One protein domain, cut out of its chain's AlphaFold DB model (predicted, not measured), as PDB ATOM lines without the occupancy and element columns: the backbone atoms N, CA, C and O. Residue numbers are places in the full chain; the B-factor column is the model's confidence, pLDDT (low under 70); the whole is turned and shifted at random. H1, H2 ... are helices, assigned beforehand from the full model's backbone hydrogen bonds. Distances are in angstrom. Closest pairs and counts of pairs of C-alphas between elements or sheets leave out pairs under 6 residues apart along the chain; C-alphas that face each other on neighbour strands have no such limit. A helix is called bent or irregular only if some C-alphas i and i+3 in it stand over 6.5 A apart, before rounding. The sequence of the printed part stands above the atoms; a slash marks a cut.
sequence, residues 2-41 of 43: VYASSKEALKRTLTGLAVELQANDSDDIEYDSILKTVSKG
ATOM      1  N   VAL A   2      24.934  42.332 -13.833       72.44
ATOM      2  CA  VAL A   2      25.102  43.809 -13.813       72.44
ATOM      3  C   VAL A   2      24.031  44.550 -12.991       72.44
ATOM      4  O   VAL A   2      24.334  45.497 -12.268       72.44
ATOM      5  N   TYR A   3      22.778  44.093 -13.046       69.88
ATOM      6  CA  TYR A   3      21.695  44.682 -12.251       69.88
ATOM      7  C   TYR A   3      21.826  44.387 -10.756       69.88
ATOM      8  O   TYR A   3      21.495  45.240  -9.947       69.88
ATOM      9  N   ALA A   4      22.368  43.225 -10.378       71.38
ATOM     10  CA  ALA A   4      22.568  42.877  -8.973       71.38
ATOM     11  C   ALA A   4      23.660  43.747  -8.327       71.38
ATOM     12  O   ALA A   4      23.466  44.249  -7.227       71.38
ATOM     13  N   SER A   5      24.768  43.996  -9.036       73.12
ATOM     14  CA  SER A   5      25.831  44.878  -8.533       73.12
ATOM     15  C   SER A   5      25.394  46.344  -8.465       73.12
ATOM     16  O   SER A   5      25.794  47.066  -7.557       73.12
ATOM     17  N   SER A   6      24.557  46.786  -9.406       80.38
ATOM     18  CA  SER A   6      24.071  48.173  -9.459       80.38
ATOM     19  C   SER A   6      22.881  48.426  -8.521       80.38
ATOM     20  O   SER A   6      22.691  49.553  -8.066       80.38
ATOM     21  N   LYS A   7      22.105  47.383  -8.184       81.81
ATOM     22  CA  LYS A   7      20.962  47.450  -7.260       81.81
ATOM     23  C   LYS A   7      21.388  47.912  -5.872       81.81
ATOM     24  O   LYS A   7      20.737  48.786  -5.315       81.81
ATOM     25  N   GLU A   8      22.484  47.384  -5.335       81.44
ATOM     26  CA  GLU A   8      22.944  47.747  -3.987       81.44
ATOM     27  C   GLU A   8      23.391  49.212  -3.898       81.44
ATOM     28  O   GLU A   8      23.106  49.899  -2.915       81.44
ATOM     29  N   ALA A   9      24.027  49.727  -4.956       83.25
ATOM     30  CA  ALA A   9      24.402  51.135  -5.036       83.25
ATOM     31  C   ALA A   9      23.166  52.051  -5.036       83.25
ATOM     32  O   ALA A   9      23.136  53.033  -4.297       83.25
ATOM     33  N   LEU A  10      22.135  51.697  -5.808       82.56
ATOM     34  CA  LEU A  10      20.873  52.439  -5.875       82.56
ATOM     35  C   LEU A  10      20.049  52.320  -4.581       82.56
ATOM     36  O   LEU A  10      19.458  53.288  -4.117       82.56
ATOM     37  N   LYS A  11      20.042  51.143  -3.956       82.38
ATOM     38  CA  LYS A  11      19.375  50.912  -2.671       82.38
ATOM     39  C   LYS A  11      19.975  51.782  -1.569       82.38
ATOM     40  O   LYS A  11      19.245  52.344  -0.759       82.38
ATOM     41  N   ARG A  12      21.299  51.948  -1.560       82.75
ATOM     42  CA  ARG A  12      21.995  52.768  -0.561       82.75
ATOM     43  C   ARG A  12      21.703  54.266  -0.694       82.75
ATOM     44  O   ARG A  12      21.786  54.973   0.307       82.75
ATOM     45  N   THR A  13      21.383  54.759  -1.892       85.62
ATOM     46  CA  THR A  13      21.034  56.175  -2.097       85.62
ATOM     47  C   THR A  13      19.576  56.484  -1.759       85.62
ATOM     48  O   THR A  13      19.260  57.633  -1.455       85.62
ATOM     49  N   LEU A  14      18.691  55.485  -1.765       83.56
ATOM     50  CA  LEU A  14      17.269  55.635  -1.456       83.56
ATOM     51  C   LEU A  14      16.990  55.345   0.027       83.56
ATOM     52  O   LEU A  14      16.505  54.280   0.410       83.56
ATOM     53  N   THR A  15      17.297  56.312   0.887       83.00
ATOM     54  CA  THR A  15      16.984  56.231   2.321       83.00
ATOM     55  C   THR A  15      15.472  56.300   2.560       83.00
ATOM     56  O   THR A  15      14.825  57.227   2.080       83.00
ATOM     57  N   GLY A  16      14.921  55.364   3.342       83.19
ATOM     58  CA  GLY A  16      13.489  55.329   3.683       83.19
ATOM     59  C   GLY A  16      12.647  54.354   2.854       83.19
ATOM     60  O   GLY A  16      11.422  54.434   2.874       83.19
ATOM     61  N   LEU A  17      13.284  53.431   2.128       83.25
ATOM     62  CA  LEU A  17      12.590  52.355   1.423       83.25
ATOM     63  C   LEU A  17      11.903  51.421   2.436       83.25
ATOM     64  O   LEU A  17      12.571  50.773   3.237       83.25
ATOM     65  N   ALA A  18      10.568  51.385   2.418       82.12
ATOM     66  CA  ALA A  18       9.778  50.627   3.392       82.12
ATOM     67  C   ALA A  18       9.714  49.125   3.074       82.12
ATOM     68  O   ALA A  18       9.711  48.303   3.984       82.12
ATOM     69  N   VAL A  19       9.649  48.765   1.788       80.62
ATOM     70  CA  VAL A  19       9.520  47.376   1.332       80.62
ATOM     71  C   VAL A  19      10.292  47.189   0.035       80.62
ATOM     72  O   VAL A  19      10.141  47.964  -0.907       80.62
ATOM     73  N   GLU A  20      11.099  46.135  -0.016       82.38
ATOM     74  CA  GLU A  20      11.786  45.693  -1.226       82.38
ATOM     75  C   GLU A  20      11.046  44.514  -1.839       82.38
ATOM     76  O   GLU A  20      10.780  43.521  -1.162       82.38
ATOM     77  N   LEU A  21      10.754  44.610  -3.134       84.19
ATOM     78  CA  LEU A  21      10.110  43.547  -3.891       84.19
ATOM     79  C   LEU A  21      10.996  43.160  -5.073       84.19
ATOM     80  O   LEU A  21      11.573  44.018  -5.743       84.19
ATOM     81  N   GLN A  22      11.131  41.859  -5.306       83.81
ATOM     82  CA  GLN A  22      11.771  41.317  -6.495       83.81
ATOM     83  C   GLN A  22      10.707  40.574  -7.289       83.81
ATOM     84  O   GLN A  22      10.225  39.541  -6.838       83.81
ATOM     85  N   ALA A  23      10.378  41.112  -8.456       85.69
ATOM     86  CA  ALA A  23       9.511  40.463  -9.421       85.69
ATOM     87  C   ALA A  23      10.366  39.713 -10.444       85.69
ATOM     88  O   ALA A  23      11.288  40.303 -11.018       85.69
ATOM     89  N   ASN A  24      10.087  38.427 -10.645       84.75
ATOM     90  CA  ASN A  24      10.691  37.634 -11.717       84.75
ATOM     91  C   ASN A  24       9.688  37.402 -12.854       84.75
ATOM     92  O   ASN A  24      10.107  37.356 -14.010       84.75
ATOM     93  N   ASP A  25       8.394  37.339 -12.526       85.75
ATOM     94  CA  ASP A  25       7.301  37.097 -13.465       85.75
ATOM     95  C   ASP A  25       6.292  38.261 -13.479       85.75
ATOM     96  O   ASP A  25       6.284  39.125 -12.599       85.75
ATOM     97  N   SER A  26       5.433  38.316 -14.502       81.12
ATOM     98  CA  SER A  26       4.408  39.368 -14.651       81.12
ATOM     99  C   SER A  26       3.406  39.410 -13.499       81.12
ATOM    100  O   SER A  26       2.863  40.466 -13.192       81.12
ATOM    101  N   ASP A  27       3.198  38.280 -12.838       82.69
ATOM    102  CA  ASP A  27       2.226  38.155 -11.755       82.69
ATOM    103  C   ASP A  27       2.770  38.793 -10.454       82.69
ATOM    104  O   ASP A  27       2.015  39.240  -9.590       82.69
ATOM    105  N   ASP A  28       4.097  38.926 -10.330       81.00
ATOM    106  CA  ASP A  28       4.753  39.556  -9.177       81.00
ATOM    107  C   ASP A  28       4.596  41.085  -9.163       81.00
ATOM    108  O   ASP A  28       4.765  41.720  -8.119       81.00
ATOM    109  N   ILE A  29       4.294  41.691 -10.318       85.25
ATOM    110  CA  ILE A  29       4.061  43.139 -10.440       85.25
ATOM    111  C   ILE A  29       2.580  43.513 -10.326       85.25
ATOM    112  O   ILE A  29       2.239  44.697 -10.396       85.25
ATOM    113  N   GLU A  30       1.692  42.533 -10.153       89.19
ATOM    114  CA  GLU A  30       0.273  42.796  -9.975       89.19
ATOM    115  C   GLU A  30      -0.009  43.512  -8.656       89.19
ATOM    116  O   GLU A  30       0.598  43.245  -7.614       89.19
ATOM    117  N   TYR A  31      -0.992  44.412  -8.697       84.19
ATOM    118  CA  TYR A  31      -1.362  45.239  -7.553       84.19
ATOM    119  C   TYR A  31      -1.686  44.405  -6.306       84.19
ATOM    120  O   TYR A  31      -1.241  44.747  -5.213       84.19
ATOM    121  N   ASP A  32      -2.413  43.296  -6.467       85.69
ATOM    122  CA  ASP A  32      -2.794  42.427  -5.349       85.69
ATOM    123  C   ASP A  32      -1.573  41.734  -4.718       85.69
ATOM    124  O   ASP A  32      -1.409  41.730  -3.495       85.69
ATOM    125  N   SER A  33      -0.653  41.242  -5.556       85.44
ATOM    126  CA  SER A  33       0.593  40.594  -5.128       85.44
ATOM    127  C   SER A  33       1.508  41.559  -4.364       85.44
ATOM    128  O   SER A  33       2.010  41.245  -3.272       85.44
ATOM    129  N   ILE A  34       1.647  42.788  -4.873       86.94
ATOM    130  CA  ILE A  34       2.407  43.858  -4.217       86.94
ATOM    131  C   ILE A  34       1.736  44.251  -2.899       86.94
ATOM    132  O   ILE A  34       2.407  44.298  -1.865       86.94
ATOM    133  N   LEU A  35       0.422  44.489  -2.900       86.88
ATOM    134  CA  LEU A  35      -0.320  44.901  -1.708       86.88
ATOM    135  C   LEU A  35      -0.209  43.853  -0.601       86.88
ATOM    136  O   LEU A  35       0.061  44.199   0.550       86.88
ATOM    137  N   LYS A  36      -0.342  42.570  -0.941       83.50
ATOM    138  CA  LYS A  36      -0.173  41.458  -0.000       83.50
ATOM    139  C   LYS A  36       1.229  41.416   0.599       83.50
ATOM    140  O   LYS A  36       1.379  41.075   1.772       83.50
ATOM    141  N   THR A  37       2.252  41.748  -0.183       83.06
ATOM    142  CA  THR A  37       3.641  41.759   0.290       83.06
ATOM    143  C   THR A  37       3.921  42.963   1.184       83.06
ATOM    144  O   THR A  37       4.486  42.801   2.264       83.06
ATOM    145  N   VAL A  38       3.457  44.152   0.796       84.44
ATOM    146  CA  VAL A  38       3.642  45.390   1.571       84.44
ATOM    147  C   VAL A  38       2.846  45.366   2.877       84.44
ATOM    148  O   VAL A  38       3.359  45.761   3.922       84.44
ATOM    149  N   SER A  39       1.622  44.835   2.853       81.75
ATOM    150  CA  SER A  39       0.735  44.807   4.025       81.75
ATOM    151  C   SER A  39       1.211  43.852   5.121       81.75
ATOM    152  O   SER A  39       0.868  44.038   6.282       81.75
ATOM    153  N   LYS A  40       2.039  42.848   4.796       72.56
ATOM    154  CA  LYS A  40       2.638  41.947   5.798       72.56
ATOM    155  C   LYS A  40       3.686  42.627   6.685       72.56
ATOM    156  O   LYS A  40       3.963  42.114   7.762       72.56
ATOM    157  N   GLY A  41       4.285  43.727   6.227       60.81
ATOM    158  CA  GLY A  41       5.314  44.471   6.961       60.81
ATOM    159  C   GLY A  41       4.767  45.562   7.886       60.81
ATOM    160  O   GLY A  41       5.543  46.161   8.624       60.81
TER     161      GLY A  41
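AT A GLANCE: This is residues 2 to 41 of the 43 residues of an uncharacterized protein of Candidatus Bathyarchaeota archaeon (UniProt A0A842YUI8). A flat, open zigzag of three runs: the helix H1 makes one side and touches no other helix, the unnamed stretch after it folds back through the middle, and the short helix H2 and the helix H3 follow one another in a column on the other side. H1 and the first part of the link after it stick out, with residues 2 to 10 and 12 to 17 standing free. The printed part has 40 residues with three named helices, H1, H2 and H3 in that order, and no named strand, and its class is all helix. The whole is loose, with a radius of gyration of the C-alphas of 11.8 A, and its C-alphas span 28 by 23 by 11 A.

HOW THE PARTS SIT: H1, residues 2 to 13, touches no helix. It is joined by a long link, residues 14 to 25, to H2, residues 26 to 29, and H1 and H2 are apart. A tight link of one residue, Glu 30, leads from H2 to H3, residues 31 to 39. H2 and H3 are close but not clearly touching, with 2 pairs of C-alphas within 8 A. Their closest C-alphas are those of Asp 28 and Ile 34, 7.0 A apart, and their centres are 10.5 A apart. H1 and H3 are apart. In H3 every pair of O of residue i and N of residue i+4 is within hydrogen-bond range, in H1 6 of 8 are, and H2 is too short for such a pair but has its one O i to N i+3 pair within range.

IN THESE COORDINATES: H1 runs from Val 2, with its C-alpha at (25.102, 43.809, -13.813), to Thr 13, with its C-alpha at (21.034, 56.175, -2.097), and measures 17.5 A from first to last C-alpha. It is neither bent nor irregular, but only just: C-alphas 5 and 8 are 6.1 A apart. H2 runs from Ser 26, with its C-alpha at (4.408, 39.368, -14.651), to Ile 29. H3 runs from Tyr 31 to Ser 39, where the C-alpha is at (0.735, 44.807, 4.025), and measures 11.8 A.

THE WHOLE: The two C-alphas farthest apart are those of Val 2 and Ser 39, at 30.2 A. The first and last printed C-alphas, of Val 2 and Gly 41, are 28.7 A apart. The printed part has no cut. Its long link is that from H1 to H2, with 12 residues, whose C-alphas lie 2 to 14 A from the mean of the C-alphas. The mean pLDDT of the printed part is 81.6, and Tyr 3 and Gly 41 are under 70.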